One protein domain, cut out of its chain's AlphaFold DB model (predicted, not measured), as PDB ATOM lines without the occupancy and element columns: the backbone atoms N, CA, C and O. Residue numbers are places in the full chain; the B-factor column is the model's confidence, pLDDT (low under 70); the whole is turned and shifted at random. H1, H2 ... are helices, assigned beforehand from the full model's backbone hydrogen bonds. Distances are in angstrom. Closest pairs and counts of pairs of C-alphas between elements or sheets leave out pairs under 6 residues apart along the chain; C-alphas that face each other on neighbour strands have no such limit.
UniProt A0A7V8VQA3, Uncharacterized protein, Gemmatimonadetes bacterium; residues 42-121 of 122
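This is residues 42 to 121 of the 122 residues of an uncharacterized protein of Gemmatimonadetes bacterium (UniProt A0A7V8VQA3). Three helices lie in an open, flat zigzag: short H1 makes a corner with the first residues of long H2, and after residues 89 to 97 the chain folds back into H3, which runs beside H2 across an empty gap. The printed part has 80 residues, with three named helices in the order H1, H2, H3 and no named strand; the class is all helix. It is extended, with a radius of gyration of the C-alphas of 19.1 A and spans of 52 by 40 by 12 A.

H1, residues 43 to 54, and H2, residues 58 to 88, are close but not clearly touching; their closest C-alphas, of Leu 52 and Val 58, are 5.3 A apart. They run opposite ways at a steep tilt of 47 degrees. H3, residues 98 to 119, is apart from both. In H1, H2 and H3 every O i to N i+4 pair is within hydrogen-bond range.

H1 begins at C-alpha 43 (11.285, 24.546, -17.799) and is 17.0 A long. H2 measures 44.3 A. H3 measures 32.1 A and ends at C-alpha 119 (36.031, 51.026, -20.300).

The farthest C-alphas, of Ala 54 and Gly 89, are 53.5 A apart. The printed part has no cut; link H1 to H2 is tight, H2 to H3 short. pLDDT is under 70 at residues 90 to 100 and 102 to 121.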
ATOM      1  N   SER A  42      16.098  23.831 -17.112       97.12
ATOM      2  CA  SER A  42      14.773  23.549 -16.545       97.12
ATOM      3  C   SER A  42      13.670  24.298 -17.306       97.12
ATOM      4  O   SER A  42      13.918  25.293 -17.992       97.12
ATOM      5  N   ALA A  43      12.414  23.857 -17.170       96.50
ATOM      6  CA  ALA A  43      11.285  24.546 -17.799       96.50
ATOM      7  C   ALA A  43      11.189  26.020 -17.366       96.50
ATOM      8  O   ALA A  43      10.986  26.892 -18.210       96.50
ATOM      9  N   ALA A  44      11.408  26.300 -16.076       96.62
ATOM     10  CA  ALA A  44      11.451  27.661 -15.549       96.62
ATOM     11  C   ALA A  44      12.586  28.478 -16.189       96.62
ATOM     12  O   ALA A  44      12.340  29.572 -16.689       96.62
ATOM     13  N   ALA A  45      13.798  27.917 -16.277       94.69
ATOM     14  CA  ALA A  45      14.941  28.595 -16.888       94.69
ATOM     15  C   ALA A  45      14.718  28.899 -18.381       94.69
ATOM     16  O   ALA A  45      15.038  29.997 -18.834       94.69
ATOM     17  N   ARG A  46      14.107  27.979 -19.143       95.81
ATOM     18  CA  ARG A  46      13.734  28.237 -20.547       95.81
ATOM     19  C   ARG A  46      12.735  29.385 -20.679       95.81
ATOM     20  O   ARG A  46      12.894  30.218 -21.569       95.81
ATOM     21  N   GLN A  47      11.729  29.449 -19.805       96.50
ATOM     22  CA  GLN A  47      10.759  30.549 -19.803       96.50
ATOM     23  C   GLN A  47      11.429  31.885 -19.470       96.50
ATOM     24  O   GLN A  47      11.242  32.867 -20.187       96.50
ATOM     25  N   THR A  48      12.284  31.911 -18.447       95.44
ATOM     26  CA  THR A  48      13.064  33.101 -18.092       95.44
ATOM     27  C   THR A  48      13.974  33.544 -19.236       95.44
ATOM     28  O   THR A  48      14.024  34.732 -19.543       95.44
ATOM     29  N   PHE A  49      14.640  32.616 -19.931       94.62
ATOM     30  CA  PHE A  49      15.450  32.938 -21.109       94.62
ATOM     31  C   PHE A  49      14.629  33.649 -22.196       94.62
ATOM     32  O   PHE A  49      15.073  34.664 -22.734       94.62
ATOM     33  N   LEU A  50      13.417  33.168 -22.495       94.31
ATOM     34  CA  LEU A  50      12.532  33.804 -23.479       94.31
ATOM     35  C   LEU A  50      12.105  35.215 -23.048       94.31
ATOM     36  O   LEU A  50      12.117  36.132 -23.869       94.31
ATOM     37  N   GLN A  51      11.791  35.411 -21.765       95.88
ATOM     38  CA  GLN A  51      11.448  36.725 -21.209       95.88
ATOM     39  C   GLN A  51      12.630  37.702 -21.278       95.88
ATOM     40  O   GLN A  51      12.476  38.837 -21.730       95.88
ATOM     41  N   LEU A  52      13.830  37.255 -20.900       95.19
ATOM     42  CA  LEU A  52      15.054  38.050 -21.001       95.19
ATOM     43  C   LEU A  52      15.375  38.404 -22.454       95.19
ATOM     44  O   LEU A  52      15.855  39.507 -22.720       95.19
ATOM     45  N   ARG A  53      15.110  37.489 -23.398       92.94
ATOM     46  CA  ARG A  53      15.332  37.727 -24.829       92.94
ATOM     47  C   ARG A  53      14.412  38.824 -25.338       92.94
ATOM     48  O   ARG A  53      14.891  39.744 -25.990       92.94
ATOM     49  N   ALA A  54      13.126  38.756 -24.995       94.50
ATOM     50  CA  ALA A  54      12.155  39.791 -25.339       94.50
ATOM     51  C   ALA A  54      12.517  41.157 -24.729       94.50
ATOM     52  O   ALA A  54      12.303  42.188 -25.358       94.50
ATOM     53  N   ALA A  55      13.120  41.164 -23.538       95.00
ATOM     54  CA  ALA A  55      13.587  42.375 -22.868       95.00
ATOM     55  C   ALA A  55      14.974  42.873 -23.336       95.00
ATOM     56  O   ALA A  55      15.456  43.878 -22.811       95.00
ATOM     57  N   GLY A  56      15.649  42.174 -24.260       93.00
ATOM     58  CA  GLY A  56      16.998  42.531 -24.720       93.00
ATOM     59  C   GLY A  56      18.087  42.401 -23.645       93.00
ATOM     60  O   GLY A  56      19.081  43.118 -23.679       93.00
ATOM     61  N   ARG A  57      17.898  41.523 -22.651       93.31
ATOM     62  CA  ARG A  57      18.795  41.364 -21.486       93.31
ATOM     63  C   ARG A  57      19.640  40.088 -21.507       93.31
ATOM     64  O   ARG A  57      20.442  39.884 -20.600       93.31
ATOM     65  N   VAL A  58      19.470  39.229 -22.514       91.62
ATOM     66  CA  VAL A  58      20.154  37.921 -22.589       91.62
ATOM     67  C   VAL A  58      21.669  38.062 -22.601       91.62
ATOM     68  O   VAL A  58      22.336  37.337 -21.877       91.62
ATOM     69  N   GLU A  59      22.217  39.005 -23.366       89.06
ATOM     70  CA  GLU A  59      23.669  39.161 -23.519       89.06
ATOM     71  C   GLU A  59      24.376  39.469 -22.190       89.06
ATOM     72  O   GLU A  59      25.392  38.856 -21.861       89.06
ATOM     73  N   ALA A  60      23.791  40.351 -21.373       88.56
ATOM     74  CA  ALA A  60      24.321  40.669 -20.051       88.56
ATOM     75  C   ALA A  60      24.318  39.437 -19.130       88.56
ATOM     76  O   ALA A  60      25.306  39.162 -18.454       88.56
ATOM     77  N   VAL A  61      23.236  38.654 -19.147       91.19
ATOM     78  CA  VAL A  61      23.124  37.433 -18.332       91.19
ATOM     79  C   VAL A  61      24.086  36.346 -18.812       91.19
ATOM     80  O   VAL A  61      24.726  35.696 -17.991       91.19
ATOM     81  N   LEU A  62      24.234  36.164 -20.128       90.06
ATOM     82  CA  LEU A  62      25.194  35.215 -20.697       90.06
ATOM     83  C   LEU A  62      26.643  35.608 -20.388       90.06
ATOM     84  O   LEU A  62      27.467  34.727 -20.169       90.06
ATOM     85  N   THR A  63      26.944  36.905 -20.308       91.25
ATOM     86  CA  THR A  63      28.269  37.386 -19.890       91.25
ATOM     87  C   THR A  63      28.584  36.969 -18.453       91.25
ATOM     88  O   THR A  63      29.671  36.459 -18.186       91.25
ATOM     89  N   GLU A  64      27.637  37.135 -17.525       91.94
ATOM     90  CA  GLU A  64      27.820  36.685 -16.137       91.94
ATOM     91  C   GLU A  64      27.912  35.158 -16.039       91.94
ATOM     92  O   GLU A  64      28.795  34.634 -15.361       91.94
ATOM     93  N   LEU A  65      27.067  34.430 -16.777       89.31
ATOM     94  CA  LEU A  65      27.148  32.972 -16.857       89.31
ATOM     95  C   LEU A  65      28.514  32.511 -17.385       89.31
ATOM     96  O   LEU A  65      29.082  31.558 -16.860       89.31
ATOM     97  N   GLY A  66      29.071  33.210 -18.377       90.25
ATOM     98  CA  GLY A  66      30.407  32.944 -18.904       90.25
ATOM     99  C   GLY A  66      31.489  33.037 -17.828       90.25
ATOM    100  O   GLY A  66      32.358  32.169 -17.764       90.25
ATOM    101  N   ARG A  67      31.408  34.025 -16.927       90.06
ATOM    102  CA  ARG A  67      32.333  34.123 -15.783       90.06
ATOM    103  C   ARG A  67      32.193  32.936 -14.839       90.06
ATOM    104  O   ARG A  67      33.203  32.358 -14.458       90.06
ATOM    105  N   VAL A  68      30.962  32.546 -14.507       92.69
ATOM    106  CA  VAL A  68      30.699  31.390 -13.633       92.69
ATOM    107  C   VAL A  68      31.257  30.101 -14.244       92.69
ATOM    108  O   VAL A  68      31.923  29.338 -13.553       92.69
ATOM    109  N   LEU A  69      31.045  29.878 -15.546       88.69
ATOM    110  CA  LEU A  69      31.568  28.705 -16.251       88.69
ATOM    111  C   LEU A  69      33.102  28.684 -16.292       88.69
ATOM    112  O   LEU A  69      33.700  27.622 -16.129       88.69
ATOM    113  N   LEU A  70      33.746  29.839 -16.487       88.88
ATOM    114  CA  LEU A  70      35.206  29.943 -16.446       88.88
ATOM    115  C   LEU A  70      35.761  29.648 -15.049       88.88
ATOM    116  O   LEU A  70      36.734  28.907 -14.943       88.88
ATOM    117  N   SER A  71      35.135  30.171 -13.992       90.56
ATOM    118  CA  SER A  71      35.533  29.867 -12.613       90.56
ATOM    119  C   SER A  71      35.378  28.381 -12.293       90.56
ATOM    120  O   SER A  71      36.328  27.764 -11.826       90.56
ATOM    121  N   ALA A  72      34.237  27.778 -12.636       89.44
ATOM    122  CA  ALA A  72      34.007  26.348 -12.422       89.44
ATOM    123  C   ALA A  72      35.013  25.476 -13.195       89.44
ATOM    124  O   ALA A  72      35.479  24.455 -12.693       89.44
ATOM    125  N   ARG A  73      35.401  25.883 -14.413       88.00
ATOM    126  CA  ARG A  73      36.471  25.206 -15.160       88.00
ATOM    127  C   ARG A  73      37.803  25.271 -14.412       88.00
ATOM    128  O   ARG A  73      38.518  24.275 -14.404       88.00
ATOM    129  N   TRP A  74      38.150  26.418 -13.831       88.06
ATOM    130  CA  TRP A  74      39.386  26.551 -13.060       88.06
ATOM    131  C   TRP A  74      39.386  25.681 -11.812       88.06
ATOM    132  O   TRP A  74      40.387  25.031 -11.547       88.06
ATOM    133  N   GLU A  75      38.268  25.618 -11.095       89.44
ATOM    134  CA  GLU A  75      38.111  24.731  -9.938       89.44
ATOM    135  C   GLU A  75      38.321  23.265 -10.336       89.44
ATOM    136  O   GLU A  75      39.156  22.587  -9.745       89.44
ATOM    137  N   LEU A  76      37.674  22.807 -11.416       86.69
ATOM    138  CA  LEU A  76      37.848  21.443 -11.928       86.69
ATOM    139  C   LEU A  76      39.293  21.129 -12.333       86.69
ATOM    140  O   LEU A  76      39.772  20.025 -12.084       86.69
ATOM    141  N   LEU A  77      39.983  22.072 -12.980       84.31
ATOM    142  CA  LEU A  77      41.382  21.888 -13.373       84.31
ATOM    143  C   LEU A  77      42.305  21.831 -12.152       84.31
ATOM    144  O   LEU A  77      43.190  20.982 -12.111       84.31
ATOM    145  N   SER A  78      42.084  22.691 -11.157       82.25
ATOM    146  CA  SER A  78      42.846  22.667  -9.905       82.25
ATOM    147  C   SER A  78      42.653  21.344  -9.167       82.25
ATOM    148  O   SER A  78      43.635  20.703  -8.820       82.25
ATOM    149  N   GLU A  79      41.412  20.868  -9.031       85.25
ATOM    150  CA  GLU A  79      41.123  19.568  -8.408       85.25
ATOM    151  C   GLU A  79      41.776  18.393  -9.153       85.25
ATOM    152  O   GLU A  79      42.187  17.412  -8.533       85.25
ATOM    153  N   GLN A  80      41.856  18.460 -10.486       81.56
ATOM    154  CA  GLN A  80      42.548  17.448 -11.288       81.56
ATOM    155  C   GLN A  80      44.052  17.451 -11.018       81.56
ATOM    156  O   GLN A  80      44.627  16.383 -10.824       81.56
ATOM    157  N   VAL A  81      44.671  18.633 -10.968       82.06
ATOM    158  CA  VAL A  81      46.098  18.779 -10.657       82.06
ATOM    159  C   VAL A  81      46.395  18.307  -9.235       82.06
ATOM    160  O   VAL A  81      47.324  17.527  -9.050       82.06
ATOM    161  N   ASP A  82      45.596  18.715  -8.248       81.38
ATOM    162  CA  ASP A  82      45.765  18.300  -6.852       81.38
ATOM    163  C   ASP A  82      45.681  16.774  -6.719       81.38
ATOM    164  O   ASP A  82      46.537  16.157  -6.086       81.38
ATOM    165  N   ARG A  83      44.712  16.145  -7.397       81.00
ATOM    166  CA  ARG A  83      44.586  14.682  -7.427       81.00
ATOM    167  C   ARG A  83      45.794  14.011  -8.076       81.00
ATOM    168  O   ARG A  83      46.281  13.012  -7.560       81.00
ATOM    169  N   GLU A  84      46.305  14.547  -9.182       74.38
ATOM    170  CA  GLU A  84      47.512  14.006  -9.814       74.38
ATOM    171  C   GLU A  84      48.753  14.155  -8.921       74.38
ATOM    172  O   GLU A  84      49.576  13.238  -8.881       74.38
ATOM    173  N   ILE A  85      48.876  15.252  -8.162       77.94
ATOM    174  CA  ILE A  85      49.944  15.433  -7.166       77.94
ATOM    175  C   ILE A  85      49.801  14.418  -6.031       77.94
ATOM    176  O   ILE A  85      50.798  13.816  -5.638       77.94
ATOM    177  N   GLU A  86      48.592  14.206  -5.507       80.62
ATOM    178  CA  GLU A  86      48.339  13.196  -4.473       80.62
ATOM    179  C   GLU A  86      48.692  11.783  -4.961       80.62
ATOM    180  O   GLU A  86      49.289  11.002  -4.219       80.62
ATOM    181  N   GLU A  87      48.378  11.460  -6.219       79.94
ATOM    182  CA  GLU A  87      48.636  10.144  -6.812       79.94
ATOM    183  C   GLU A  87      50.110   9.924  -7.199       79.94
ATOM    184  O   GLU A  87      50.618   8.806  -7.079       79.94
ATOM    185  N   ARG A  88      50.816  10.962  -7.671       71.81
ATOM    186  CA  ARG A  88      52.193  10.858  -8.205       71.81
ATOM    187  C   ARG A  88      53.272  11.432  -7.287       71.81
ATOM    188  O   ARG A  88      54.459  11.270  -7.570       71.81
ATOM    189  N   GLY A  89      52.895  12.132  -6.221       70.31
ATOM    190  CA  GLY A  89      53.802  12.835  -5.310       70.31
ATOM    191  C   GLY A  89      54.523  14.043  -5.925       70.31
ATOM    192  O   GLY A  89      55.474  14.547  -5.330       70.31
ATOM    193  N   SER A  90      54.128  14.489  -7.121       64.56
ATOM    194  CA  SER A  90      54.755  15.592  -7.864       64.56
ATOM    195  C   SER A  90      53.773  16.210  -8.866       64.56
ATOM    196  O   SER A  90      52.774  15.585  -9.219       64.56
ATOM    197  N   LEU A  91      54.038  17.448  -9.303       60.88
ATOM    198  CA  LEU A  91      53.262  18.107 -10.361       60.88
ATOM    199  C   LEU A  91      53.303  17.276 -11.658       60.88
ATOM    200  O   LEU A  91      54.327  16.646 -11.929       60.88
ATOM    201  N   PRO A  92      52.235  17.283 -12.479       57.56
ATOM    202  CA  PRO A  92      52.253  16.609 -13.771       57.56
ATOM    203  C   PRO A  92      53.432  17.097 -14.620       57.56
ATOM    204  O   PRO A  92      53.650  18.301 -14.757       57.56
ATOM    205  N   GLU A  93      54.202  16.158 -15.182       59.75
ATOM    206  CA  GLU A  93      55.312  16.470 -16.087       59.75
ATOM    207  C   GLU A  93      54.781  17.166 -17.346       59.75
ATOM    208  O   GLU A  93      54.309  16.559 -18.306       59.75
ATOM    209  N   GLY A  94      54.875  18.484 -17.302       60.44
ATOM    210  CA  GLY A  94      54.746  19.410 -18.404       60.44
ATOM    211  C   GLY A  94      55.540  20.628 -17.983       60.44
ATOM    212  O   GLY A  94      54.976  21.561 -17.417       60.44
ATOM    213  N   GLU A  95      56.861  20.573 -18.163       52.78
ATOM    214  CA  GLU A  95      57.753  21.698 -17.889       52.78
ATOM    215  C   GLU A  95      57.392  22.847 -18.836       52.78
ATOM    216  O   GLU A  95      57.991  23.021 -19.896       52.78
ATOM    217  N   LEU A  96      56.389  23.645 -18.470       58.34
ATOM    218  CA  LEU A  96      56.330  25.009 -18.953       58.34
ATOM    219  C   LEU A  96      57.589  25.665 -18.409       58.34
ATOM    220  O   LEU A  96      57.746  25.846 -17.200       58.34
ATOM    221  N   SER A  97      58.506  25.976 -19.315       67.44
ATOM    222  CA  SER A  97      59.706  26.730 -18.987       67.44
ATOM    223  C   SER A  97      59.324  28.020 -18.247       67.44
ATOM    224  O   SER A  97      58.233  28.567 -18.435       67.44
ATOM    225  N   GLU A  98      60.226  28.580 -17.440       59.25
ATOM    226  CA  GLU A  98      59.988  29.888 -16.804       59.25
ATOM    227  C   GLU A  98      59.569  30.963 -17.829       59.25
ATOM    228  O   GLU A  98      58.761  31.845 -17.533       59.25
ATOM    229  N   ALA A  99      60.051  30.847 -19.072       63.09
ATOM    230  CA  ALA A  99      59.665  31.700 -20.190       63.09
ATOM    231  C   ALA A  99      58.189  31.529 -20.607       63.09
ATOM    232  O   ALA A  99      57.524  32.501 -20.967       63.09
ATOM    233  N   GLU A 100      57.656  30.312 -20.542       59.00
ATOM    234  CA  GLU A 100      56.249  30.012 -20.800       59.00
ATOM    235  C   GLU A 100      55.330  30.527 -19.701       59.00
ATOM    236  O   GLU A 100      54.313  31.153 -20.005       59.00
ATOM    237  N   ILE A 101      55.727  30.348 -18.441       71.06
ATOM    238  CA  ILE A 101      54.999  30.880 -17.284       71.06
ATOM    239  C   ILE A 101      54.950  32.413 -17.358       71.06
ATOM    240  O   ILE A 101      53.882  33.013 -17.219       71.06
ATOM    241  N   ALA A 102      56.082  33.057 -17.663       67.88
ATOM    242  CA  ALA A 102      56.160  34.507 -17.824       67.88
ATOM    243  C   ALA A 102      55.266  35.017 -18.968       67.88
ATOM    244  O   ALA A 102      54.589  36.037 -18.820       67.88
ATOM    245  N   ARG A 103      55.207  34.300 -20.095       68.00
ATOM    246  CA  ARG A 103      54.340  34.651 -21.229       68.00
ATOM    247  C   ARG A 103      52.856  34.547 -20.872       68.00
ATOM    248  O   ARG A 103      52.117  35.489 -21.148       68.00
ATOM    249  N   ILE A 104      52.434  33.462 -20.221       68.06
ATOM    250  CA  ILE A 104      51.037  33.267 -19.796       68.06
ATOM    251  C   ILE A 104      50.624  34.360 -18.799       68.06
ATOM    252  O   ILE A 104      49.559  34.962 -18.941       68.06
ATOM    253  N   ALA A 105      51.491  34.690 -17.837       66.06
ATOM    254  CA  ALA A 105      51.243  35.772 -16.887       66.06
ATOM    255  C   ALA A 105      51.079  37.133 -17.593       66.06
ATOM    256  O   ALA A 105      50.152  37.891 -17.290       66.06
ATOM    257  N   VAL A 106      51.922  37.440 -18.584       69.06
ATOM    258  CA  VAL A 106      51.803  38.670 -19.387       69.06
ATOM    259  C   VAL A 106      50.523  38.678 -20.230       69.06
ATOM    260  O   VAL A 106      49.851  39.711 -20.314       69.06
ATOM    261  N   GLU A 107      50.127  37.553 -20.823       64.44
ATOM    262  CA  GLU A 107      48.879  37.434 -21.591       64.44
ATOM    263  C   GLU A 107      47.641  37.642 -20.709       64.44
ATOM    264  O   GLU A 107      46.763  38.438 -21.053       64.44
ATOM    265  N   MET A 108      47.604  37.046 -19.515       59.16
ATOM    266  CA  MET A 108      46.524  37.268 -18.547       59.16
ATOM    267  C   MET A 108      46.429  38.734 -18.099       59.16
ATOM    268  O   MET A 108      45.338  39.306 -18.018       59.16
ATOM    269  N   THR A 109      47.575  39.376 -17.865       59.94
ATOM    270  CA  THR A 109      47.628  40.767 -17.386       59.94
ATOM    271  C   THR A 109      47.301  41.772 -18.499       59.94
ATOM    272  O   THR A 109      46.629  42.779 -18.269       59.94
ATOM    273  N   SER A 110      47.714  41.494 -19.739       56.62
ATOM    274  CA  SER A 110      47.436  42.348 -20.901       56.62
ATOM    275  C   SER A 110      45.989  42.245 -21.394       56.62
ATOM    276  O   SER A 110      45.443  43.242 -21.875       56.62
ATOM    277  N   THR A 111      45.338  41.093 -21.215       49.00
ATOM    278  CA  THR A 111      43.910  40.910 -21.522       49.00
ATOM    279  C   THR A 111      43.039  41.693 -20.532       49.00
ATOM    280  O   THR A 111      42.179  42.469 -20.953       49.00
ATOM    281  N   SER A 112      43.365  41.634 -19.235       53.50
ATOM    282  CA  SER A 112      42.712  42.432 -18.182       53.50
ATOM    283  C   SER A 112      42.959  43.949 -18.345       53.50
ATOM    284  O   SER A 112      42.049  44.773 -18.214       53.50
ATOM    285  N   GLY A 113      44.172  44.342 -18.754       54.31
ATOM    286  CA  GLY A 113      44.529  45.743 -19.019       54.31
ATOM    287  C   GLY A 113      43.894  46.346 -20.283       54.31
ATOM    288  O   GLY A 113      43.598  47.544 -20.314       54.31
ATOM    289  N   ARG A 114      43.648  45.548 -21.334       54.94
ATOM    290  CA  ARG A 114      42.936  46.005 -22.546       54.94
ATOM    291  C   ARG A 114      41.444  46.216 -22.294       54.94
ATOM    292  O   ARG A 114      40.882  47.174 -22.829       54.94
ATOM    293  N   GLU A 115      40.818  45.391 -21.455       52.72
ATOM    294  CA  GLU A 115      39.421  45.585 -21.041       52.72
ATOM    295  C   GLU A 115      39.240  46.828 -20.161       52.72
ATOM    296  O   GLU A 115      38.303  47.600 -20.379       52.72
ATOM    297  N   GLN A 116      40.169  47.101 -19.237       51.94
ATOM    298  CA  GLN A 116      40.133  48.322 -18.422       51.94
ATOM    299  C   GLN A 116      40.309  49.602 -19.252       51.94
ATOM    300  O   GLN A 116      39.583  50.573 -19.044       51.94
ATOM    301  N   ARG A 117      41.213  49.615 -20.243       54.03
ATOM    302  CA  ARG A 117      41.418  50.798 -21.105       54.03
ATOM    303  C   ARG A 117      40.239  51.072 -22.042       54.03
ATOM    304  O   ARG A 117      39.931  52.237 -22.285       54.03
ATOM    305  N   ARG A 118      39.548  50.031 -22.521       55.41
ATOM    306  CA  ARG A 118      38.312  50.183 -23.311       55.41
ATOM    307  C   ARG A 118      37.155  50.767 -22.496       55.41
ATOM    308  O   ARG A 118      36.393  51.547 -23.046       55.41
ATOM    309  N   ARG A 119      37.051  50.447 -21.200       54.75
ATOM    310  CA  ARG A 119      36.031  51.026 -20.300       54.75
ATOM    311  C   ARG A 119      36.325  52.461 -19.857       54.75
ATOM    312  O   ARG A 119      35.404  53.156 -19.464       54.75
ATOM    313  N   ALA A 120      37.585  52.892 -19.902       54.22
ATOM    314  CA  ALA A 120      37.990  54.246 -19.519       54.22
ATOM    315  C   ALA A 120      37.960  55.260 -20.681       54.22
ATOM    316  O   ALA A 120      38.182  56.445 -20.452       54.22
ATOM    317  N   SER A 121      37.736  54.802 -21.919       54.38
ATOM    318  CA  SER A 121      37.800  55.629 -23.138       54.38
ATOM    319  C   SER A 121      36.451  55.772 -23.862       54.38
ATOM    320  O   SER A 121      36.429  56.231 -25.003       54.38
TER     321      SER A 121